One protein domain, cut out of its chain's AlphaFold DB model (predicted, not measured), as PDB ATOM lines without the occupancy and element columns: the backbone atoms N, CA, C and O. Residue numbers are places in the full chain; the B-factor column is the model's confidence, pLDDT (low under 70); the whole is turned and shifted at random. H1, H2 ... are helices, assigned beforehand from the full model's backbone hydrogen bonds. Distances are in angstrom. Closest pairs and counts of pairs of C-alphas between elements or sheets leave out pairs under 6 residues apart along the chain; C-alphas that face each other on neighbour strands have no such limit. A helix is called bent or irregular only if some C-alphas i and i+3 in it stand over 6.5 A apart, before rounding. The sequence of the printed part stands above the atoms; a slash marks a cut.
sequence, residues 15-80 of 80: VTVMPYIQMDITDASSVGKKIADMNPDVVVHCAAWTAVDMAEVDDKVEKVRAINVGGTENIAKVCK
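What this domain is: This is residues 15 to 80 of the 80 residues of the protein "RmlD_sub_bind domain-containing protein" of Lachnospiraceae bacterium 5_1_57FAA (UniProt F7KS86). One long helix, H3, makes most of the length of the domain, with a shorter helix, H1, side by side with its last part, and a long strand-like link, residues 39 to 51, running back from H1 along the length of H3 to a one-turn helix, H2, which makes a corner with the beginning of H3. The tail of residues 15 to 20 sticks out from the rest, and so do residues 57 to 62, of which 58 to 62 belong to H3; the body without these stretches spans 36 by 21 by 18 A. The printed part has 66 residues, with three named helices in the order H1, H2, H3 and no named strand; the class is all helix, with 36 of the 66 residues in named elements. The whole is only just loose, close to compact, with a radius of gyration of the C-alphas of 13.3 A, and the C-alphas span 38 by 25 by 17 A.

How they stand to each other: Residues 15 to 27 hold no named element, and of these residues 15 to 20 stand free. H1, residues 28 to 38, touches H3, residues 58 to 78, which meets it with residues 71 to 78 alone. The closest C-alphas of the two are those of Ala 28 and Asn 74, 5.4 A apart. The two helices run the same way at a steep tilt of 37 degrees, only just past shallow. A long link of 13 residues, 39 to 51, joins H1 to H2, residues 52 to 55, and these two helices are apart. A tight link of 2 residues joins H2 to H3. H2 and H3 only just touch, with 3 pairs of C-alphas within 8 A, and they touch only at the corner by their link; H3 does so with residues 60 to 64 alone. Their closest C-alphas are those of Ala 55 and Val 61, 5.9 A apart. In H1 every pair of O i and N i+4 is within hydrogen-bond range, in H3 14 of 17 pairs are, and H2 is too short for such a pair.

Where its parts are: H1 begins at C-alpha 28, at (35.388, 47.342, -40.586), and is 15.5 A long from first to last C-alpha. H2, Val 52 to Ala 55, measures 5.0 A and begins at C-alpha 52, at (40.628, 29.154, -56.003). H3 is 30.0 A long and ends at C-alpha 78, at (42.486, 47.167, -35.105). H3 is irregular: C-alphas 59 and 62 are 7.1 A apart.

The domain as a whole: The two C-alphas farthest apart are those of Val 17 and Asp 58, at 40.1 A. The printed part has no cut, and it ends at residue 80, the chain's last residue. The mean pLDDT of the printed part is 89.7, and residue 15 is under 70.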
ATOM      1  N   VAL A  15      42.087  28.192 -25.812       68.94
ATOM      2  CA  VAL A  15      42.074  27.749 -27.220       68.94
ATOM      3  C   VAL A  15      41.137  26.552 -27.464       68.94
ATOM      4  O   VAL A  15      40.664  26.354 -28.576       68.94
ATOM      5  N   THR A  16      40.850  25.759 -26.427       73.06
ATOM      6  CA  THR A  16      40.034  24.532 -26.494       73.06
ATOM      7  C   THR A  16      38.581  24.707 -26.036       73.06
ATOM      8  O   THR A  16      37.780  23.805 -26.254       73.06
ATOM      9  N   VAL A  17      38.224  25.844 -25.425       76.31
ATOM     10  CA  VAL A  17      36.879  26.094 -24.849       76.31
ATOM     11  C   VAL A  17      36.247  27.419 -25.297       76.31
ATOM     12  O   VAL A  17      35.284  27.890 -24.695       76.31
ATOM     13  N   MET A  18      36.774  28.050 -26.346       70.25
ATOM     14  CA  MET A  18      36.328  29.384 -26.754       70.25
ATOM     15  C   MET A  18      34.935  29.350 -27.413       70.25
ATOM     16  O   MET A  18      34.708  28.529 -28.307       70.25
ATOM     17  N   PRO A  19      34.005  30.244 -27.025       78.25
ATOM     18  CA  PRO A  19      32.712  30.349 -27.688       78.25
ATOM     19  C   PRO A  19      32.881  30.847 -29.127       78.25
ATOM     20  O   PRO A  19      33.719  31.704 -29.419       78.25
ATOM     21  N   TYR A  20      32.057  30.325 -30.035       82.56
ATOM     22  CA  TYR A  20      32.022  30.807 -31.410       82.56
ATOM     23  C   TYR A  20      31.358  32.185 -31.466       82.56
ATOM     24  O   TYR A  20      30.190  32.338 -31.109       82.56
ATOM     25  N   ILE A  21      32.101  33.182 -31.946       83.94
ATOM     26  CA  ILE A  21      31.605  34.543 -32.151       83.94
ATOM     27  C   ILE A  21      31.653  34.826 -33.646       83.94
ATOM     28  O   ILE A  21      32.727  34.949 -34.239       83.94
ATOM     29  N   GLN A  22      30.477  34.933 -34.259       88.19
ATOM     30  CA  GLN A  22      30.370  35.252 -35.675       88.19
ATOM     31  C   GLN A  22      30.827  36.691 -35.922       88.19
ATOM     32  O   GLN A  22      30.355  37.617 -35.262       88.19
ATOM     33  N   MET A  23      31.708  36.905 -36.895       89.62
ATOM     34  CA  MET A  23      32.227  38.219 -37.278       89.62
ATOM     35  C   MET A  23      32.457  38.259 -38.784       89.62
ATOM     36  O   MET A  23      33.189  37.426 -39.310       89.62
ATOM     37  N   ASP A  24      31.833  39.224 -39.457       92.38
ATOM     38  CA  ASP A  24      32.123  39.513 -40.858       92.38
ATOM     39  C   ASP A  24      33.363  40.401 -40.922       92.38
ATOM     40  O   ASP A  24      33.372  41.500 -40.370       92.38
ATOM     41  N   ILE A  25      34.417  39.899 -41.560       93.06
ATOM     42  CA  ILE A  25      35.695  40.605 -41.663       93.06
ATOM     43  C   ILE A  25      35.644  41.750 -42.680       93.06
ATOM     44  O   ILE A  25      36.469  42.658 -42.618       93.06
ATOM     45  N   THR A  26      34.678  41.733 -43.602       94.25
ATOM     46  CA  THR A  26      34.534  42.764 -44.639       94.25
ATOM     47  C   THR A  26      33.935  44.064 -44.096       94.25
ATOM     48  O   THR A  26      34.182  45.133 -44.653       94.25
ATOM     49  N   ASP A  27      33.234  44.005 -42.959       95.12
ATOM     50  CA  ASP A  27      32.709  45.170 -42.247       95.12
ATOM     51  C   ASP A  27      33.696  45.651 -41.172       95.12
ATOM     52  O   ASP A  27      33.771  45.116 -40.062       95.12
ATOM     53  N   ALA A  28      34.417  46.727 -41.486       94.12
ATOM     54  CA  ALA A  28      35.388  47.342 -40.586       94.12
ATOM     55  C   ALA A  28      34.790  47.763 -39.228       94.12
ATOM     56  O   ALA A  28      35.471  47.678 -38.203       94.12
ATOM     57  N   SER A  29      33.523  48.193 -39.186       94.44
ATOM     58  CA  SER A  29      32.867  48.599 -37.937       94.44
ATOM     59  C   SER A  29      32.577  47.392 -37.048       94.44
ATOM     60  O   SER A  29      32.821  47.440 -35.840       94.44
ATOM     61  N   SER A  30      32.105  46.291 -37.644       92.88
ATOM     62  CA  SER A  30      31.864  45.022 -36.941       92.88
ATOM     63  C   SER A  30      33.155  44.455 -36.357       92.88
ATOM     64  O   SER A  30      33.174  44.055 -35.191       92.88
ATOM     65  N   VAL A  31      34.238  44.473 -37.143       93.31
ATOM     66  CA  VAL A  31      35.570  44.024 -36.715       93.31
ATOM     67  C   VAL A  31      36.079  44.869 -35.552       93.31
ATOM     68  O   VAL A  31      36.448  44.320 -34.515       93.31
ATOM     69  N   GLY A  32      36.040  46.197 -35.694       93.69
ATOM     70  CA  GLY A  32      36.493  47.124 -34.658       93.69
ATOM     71  C   GLY A  32      35.758  46.930 -33.336       93.69
ATOM     72  O   GLY A  32      36.400  46.765 -32.303       93.69
ATOM     73  N   LYS A  33      34.420  46.876 -33.368       93.44
ATOM     74  CA  LYS A  33      33.607  46.673 -32.160       93.44
ATOM     75  C   LYS A  33      33.914  45.340 -31.485       93.44
ATOM     76  O   LYS A  33      34.237  45.318 -30.308       93.44
ATOM     77  N   LYS A  34      33.889  44.231 -32.229       91.62
ATOM     78  CA  LYS A  34      34.059  42.892 -31.639       91.62
ATOM     79  C   LYS A  34      35.443  42.666 -31.055       91.62
ATOM     80  O   LYS A  34      35.555  42.065 -29.990       91.62
ATOM     81  N   ILE A  35      36.490  43.118 -31.745       90.62
ATOM     82  CA  ILE A  35      37.853  42.992 -31.228       90.62
ATOM     83  C   ILE A  35      38.031  43.903 -30.008       90.62
ATOM     84  O   ILE A  35      38.583  43.444 -29.015       90.62
ATOM     85  N   ALA A  36      37.512  45.136 -30.024       90.50
ATOM     86  CA  ALA A  36      37.581  46.028 -28.865       90.50
ATOM     87  C   ALA A  36      36.819  45.477 -27.647       90.50
ATOM     88  O   ALA A  36      37.355  45.488 -26.542       90.50
ATOM     89  N   ASP A  37      35.614  44.935 -27.850       90.25
ATOM     90  CA  ASP A  37      34.785  44.360 -26.785       90.25
ATOM     91  C   ASP A  37      35.451  43.137 -26.132       90.25
ATOM     92  O   ASP A  37      35.347  42.937 -24.923       90.25
ATOM     93  N   MET A  38      36.155  42.315 -26.921       87.50
ATOM     94  CA  MET A  38      36.920  41.172 -26.403       87.50
ATOM     95  C   MET A  38      38.281  41.555 -25.824       87.50
ATOM     96  O   MET A  38      38.806  40.818 -24.993       87.50
ATOM     97  N   ASN A  39      38.860  42.663 -26.289       86.31
ATOM     98  CA  ASN A  39      40.195  43.142 -25.943       86.31
ATOM     99  C   ASN A  39      41.283  42.038 -25.962       86.31
ATOM    100  O   ASN A  39      41.893  41.744 -24.925       86.31
ATOM    101  N   PRO A  40      41.512  41.367 -27.111       85.75
ATOM    102  CA  PRO A  40      42.446  40.261 -27.198       85.75
ATOM    103  C   PRO A  40      43.915  40.710 -27.221       85.75
ATOM    104  O   PRO A  40      44.267  41.637 -27.938       85.75
ATOM    105  N   ASP A  41      44.806  39.984 -26.537       87.44
ATOM    106  CA  ASP A  41      46.262  40.225 -26.629       87.44
ATOM    107  C   ASP A  41      46.874  39.668 -27.920       87.44
ATOM    108  O   ASP A  41      47.933  40.101 -28.363       87.44
ATOM    109  N   VAL A  42      46.233  38.647 -28.493       85.44
ATOM    110  CA  VAL A  42      46.664  37.974 -29.718       85.44
ATOM    111  C   VAL A  42      45.436  37.732 -30.585       85.44
ATOM    112  O   VAL A  42      44.377  37.335 -30.094       85.44
ATOM    113  N   VAL A  43      45.580  37.951 -31.891       89.00
ATOM    114  CA  VAL A  43      44.555  37.633 -32.885       89.00
ATOM    115  C   VAL A  43      45.144  36.676 -33.912       89.00
ATOM    116  O   VAL A  43      46.091  36.999 -34.620       89.00
ATOM    117  N   VAL A  44      44.542  35.490 -34.016       88.56
ATOM    118  CA  VAL A  44      44.816  34.530 -35.091       88.56
ATOM    119  C   VAL A  44      43.659  34.578 -36.082       88.56
ATOM    120  O   VAL A  44      42.515  34.231 -35.742       88.56
ATOM    121  N   HIS A  45      43.967  35.059 -37.285       90.19
ATOM    122  CA  HIS A  45      43.043  35.228 -38.398       90.19
ATOM    123  C   HIS A  45      43.168  34.053 -39.375       90.19
ATOM    124  O   HIS A  45      44.210  33.861 -39.994       90.19
ATOM    125  N   CYS A  46      42.100  33.264 -39.497       91.00
ATOM    126  CA  CYS A  46      42.040  32.094 -40.383       91.00
ATOM    127  C   CYS A  46      40.931  32.205 -41.439       91.00
ATOM    128  O   CYS A  46      40.653  31.229 -42.129       91.00
ATOM    129  N   ALA A  47      40.240  33.347 -41.521       90.94
ATOM    130  CA  ALA A  47      39.143  33.518 -42.464       90.94
ATOM    131  C   ALA A  47      39.701  33.978 -43.812       90.94
ATOM    132  O   ALA A  47      40.382  34.993 -43.883       90.94
ATOM    133  N   ALA A  48      39.411  33.223 -44.865       92.12
ATOM    134  CA  ALA A  48      39.844  33.520 -46.221       92.12
ATOM    135  C   ALA A  48      38.854  32.927 -47.227       92.12
ATOM    136  O   ALA A  48      38.209  31.909 -46.964       92.12
ATOM    137  N   TRP A  49      38.771  33.538 -48.404       91.62
ATOM    138  CA  TRP A  49      38.223  32.890 -49.583       91.62
ATOM    139  C   TRP A  49      39.254  31.898 -50.123       91.62
ATOM    140  O   TRP A  49      40.331  32.304 -50.563       91.62
ATOM    141  N   THR A  50      38.917  30.607 -50.095       92.12
ATOM    142  CA  THR A  50      39.821  29.503 -50.468       92.12
ATOM    143  C   THR A  50      39.384  28.739 -51.715       92.12
ATOM    144  O   THR A  50      40.116  27.872 -52.184       92.12
ATOM    145  N   ALA A  51      38.216  29.051 -52.282       92.44
ATOM    146  CA  ALA A  51      37.762  28.456 -53.534       92.44
ATOM    147  C   ALA A  51      38.487  29.114 -54.717       92.44
ATOM    148  O   ALA A  51      37.990  30.090 -55.284       92.44
ATOM    149  N   VAL A  52      39.676  28.591 -55.030       89.62
ATOM    150  CA  VAL A  52      40.628  29.154 -56.003       89.62
ATOM    151  C   VAL A  52      40.007  29.287 -57.391       89.62
ATOM    152  O   VAL A  52      40.031  30.378 -57.943       89.62
ATOM    153  N   ASP A  53      39.344  28.245 -57.895       89.25
ATOM    154  CA  ASP A  53      38.736  28.275 -59.235       89.25
ATOM    155  C   ASP A  53      37.689  29.390 -59.367       89.25
ATOM    156  O   ASP A  53      37.583  30.078 -60.377       89.25
ATOM    157  N   MET A  54      36.911  29.612 -58.304       87.19
ATOM    158  CA  MET A  54      35.914  30.681 -58.276       87.19
ATOM    159  C   MET A  54      36.530  32.062 -58.074       87.19
ATOM    160  O   MET A  54      35.835  33.053 -58.282       87.19
ATOM    161  N   ALA A  55      37.782  32.141 -57.629       86.06
ATOM    162  CA  ALA A  55      38.445  33.410 -57.389       86.06
ATOM    163  C   ALA A  55      38.903  34.099 -58.684       86.06
ATOM    164  O   ALA A  55      39.127  35.307 -58.670       86.06
ATOM    165  N   GLU A  56      39.011  33.345 -59.779       86.31
ATOM    166  CA  GLU A  56      39.428  33.840 -61.094       86.31
ATOM    167  C   GLU A  56      38.261  34.364 -61.944       86.31
ATOM    168  O   GLU A  56      38.488  34.991 -62.974       86.31
ATOM    169  N   VAL A  57      37.008  34.138 -61.528       89.75
ATOM    170  CA  VAL A  57      35.836  34.633 -62.262       89.75
ATOM    171  C   VAL A  57      35.654  36.125 -61.981       89.75
ATOM    172  O   VAL A  57      35.553  36.524 -60.820       89.75
ATOM    173  N   ASP A  58      35.592  36.942 -63.037       87.75
ATOM    174  CA  ASP A  58      35.557  38.411 -62.955       87.75
ATOM    175  C   ASP A  58      34.488  38.953 -61.991       87.75
ATOM    176  O   ASP A  58      34.749  39.883 -61.226       87.75
ATOM    177  N   ASP A  59      33.306  38.333 -61.956       89.19
ATOM    178  CA  ASP A  59      32.183  38.710 -61.085       89.19
ATOM    179  C   ASP A  59      32.441  38.450 -59.586       89.19
ATOM    180  O   ASP A  59      31.748  38.987 -58.719       89.19
ATOM    181  N   LYS A  60      33.450  37.637 -59.261       86.88
ATOM    182  CA  LYS A  60      33.824  37.250 -57.895       86.88
ATOM    183  C   LYS A  60      35.117  37.897 -57.421       86.88
ATOM    184  O   LYS A  60      35.343  37.922 -56.208       86.88
ATOM    185  N   VAL A  61      35.927  38.473 -58.313       90.94
ATOM    186  CA  VAL A  61      37.211  39.115 -57.969       90.94
ATOM    187  C   VAL A  61      37.038  40.183 -56.888       90.94
ATOM    188  O   VAL A  61      37.808  40.219 -55.925       90.94
ATOM    189  N   GLU A  62      36.010  41.029 -56.993       92.12
ATOM    190  CA  GLU A  62      35.742  42.067 -55.988       92.12
ATOM    191  C   GLU A  62      35.462  41.465 -54.610       92.12
ATOM    192  O   GLU A  62      36.005  41.924 -53.604       92.12
ATOM    193  N   LYS A  63      34.684  40.381 -54.558       92.12
ATOM    194  CA  LYS A  63      34.353  39.685 -53.312       92.12
ATOM    195  C   LYS A  63      35.574  38.999 -52.701       92.12
ATOM    196  O   LYS A  63      35.786  39.079 -51.492       92.12
ATOM    197  N   VAL A  64      36.404  38.364 -53.529       92.88
ATOM    198  CA  VAL A  64      37.668  37.749 -53.098       92.88
ATOM    199  C   VAL A  64      38.588  38.807 -52.499       92.88
ATOM    200  O   VAL A  64      39.147  38.591 -51.425       92.88
ATOM    201  N   ARG A  65      38.714  39.971 -53.148       92.81
ATOM    202  CA  ARG A  65      39.514  41.091 -52.638       92.81
ATOM    203  C   ARG A  65      38.933  41.670 -51.355       92.81
ATOM    204  O   ARG A  65      39.692  41.918 -50.422       92.81
ATOM    205  N   ALA A  66      37.615  41.835 -51.268       94.44
ATOM    206  CA  ALA A  66      36.960  42.311 -50.054       94.44
ATOM    207  C   ALA A  66      37.284  41.413 -48.848       94.44
ATOM    208  O   ALA A  66      37.563  41.922 -47.768       94.44
ATOM    209  N   ILE A  67      37.319  40.092 -49.042       93.62
ATOM    210  CA  ILE A  67      37.613  39.120 -47.980       93.62
ATOM    211  C   ILE A  67      39.120  39.038 -47.701       93.62
ATOM    212  O   ILE A  67      39.549  39.293 -46.580       93.62
ATOM    213  N   ASN A  68      39.933  38.706 -48.708       93.81
ATOM    214  CA  ASN A  68      41.345  38.361 -48.511       93.81
ATOM    215  C   ASN A  68      42.252  39.588 -48.348       93.81
ATOM    216  O   ASN A  68      43.287  39.494 -47.687       93.81
ATOM    217  N   VAL A  69      41.881  40.733 -48.930       95.06
ATOM    218  CA  VAL A  69      42.630  41.993 -48.801       95.06
ATOM    219  C   VAL A  69      41.967  42.889 -47.761       95.06
ATOM    220  O   VAL A  69      42.556  43.143 -46.714       95.06
ATOM    221  N   GLY A  70      40.727  43.315 -48.020       95.88
ATOM    222  CA  GLY A  70      40.013  44.256 -47.153       95.88
ATOM    223  C   GLY A  70      39.778  43.699 -45.750       95.88
ATOM    224  O   GLY A  70      40.057  44.370 -44.759       95.88
ATOM    225  N   GLY A  71      39.346  42.442 -45.649       94.12
ATOM    226  CA  GLY A  71      39.124  41.783 -44.365       94.12
ATOM    227  C   GLY A  71      40.396  41.637 -43.533       94.12
ATOM    228  O   GLY A  71      40.390  41.922 -42.334       94.12
ATOM    229  N   THR A  72      41.506  41.279 -44.179       95.44
ATOM    230  CA  THR A  72      42.824  41.214 -43.533       95.44
ATOM    231  C   THR A  72      43.274  42.595 -43.052       95.44
ATOM    232  O   THR A  72      43.739  42.738 -41.918       95.44
ATOM    233  N   GLU A  73      43.100  43.627 -43.881       96.44
ATOM    234  CA  GLU A  73      43.443  45.010 -43.542       96.44
ATOM    235  C   GLU A  73      42.631  45.523 -42.344       96.44
ATOM    236  O   GLU A  73      43.198  46.134 -41.435       96.44
ATOM    237  N   ASN A  74      41.325  45.240 -42.301       95.81
ATOM    238  CA  ASN A  74      40.446  45.627 -41.196       95.81
ATOM    239  C   ASN A  74      40.936  45.060 -39.859       95.81
ATOM    240  O   ASN A  74      41.019  45.788 -38.872       95.81
ATOM    241  N   ILE A  75      41.311  43.779 -39.826       93.44
ATOM    242  CA  ILE A  75      41.827  43.135 -38.610       93.44
ATOM    243  C   ILE A  75      43.179  43.732 -38.215       93.44
ATOM    244  O   ILE A  75      43.383  44.067 -37.047       93.44
ATOM    245  N   ALA A  76      44.087  43.905 -39.179       94.31
ATOM    246  CA  ALA A  76      45.416  44.453 -38.925       94.31
ATOM    247  C   ALA A  76      45.361  45.886 -38.374       94.31
ATOM    248  O   ALA A  76      46.115  46.215 -37.460       94.31
ATOM    249  N   LYS A  77      44.448  46.727 -38.879       95.12
ATOM    250  CA  LYS A  77      44.253  48.102 -38.389       95.12
ATOM    251  C   LYS A  77      43.800  48.160 -36.934       95.12
ATOM    252  O   LYS A  77      44.196  49.082 -36.235       95.12
ATOM    253  N   VAL A  78      42.983  47.206 -36.490       93.50
ATOM    254  CA  VAL A  78      42.486  47.167 -35.105       93.50
ATOM    255  C   VAL A  78      43.536  46.613 -34.138       93.50
ATOM    256  O   VAL A  78      43.531  46.970 -32.967       93.50
ATOM    257  N   CYS A  79      44.452  45.766 -34.617       90.25
ATOM    258  CA  CYS A  79      45.519  45.176 -33.800       90.25
ATOM    259  C   CYS A  79      46.797  46.036 -33.724       90.25
ATOM    260  O   CYS A  79      47.797  45.571 -33.176       90.25
ATOM    261  N   LYS A  80      46.798  47.222 -34.338       84.50
ATOM    262  CA  LYS A  80      47.934  48.150 -34.358       84.50
ATOM    263  C   LYS A  80      47.929  49.045 -33.125       84.50
ATOM    264  O   LYS A  80      49.039  49.276 -32.599       84.50
TER     265      LYS A  80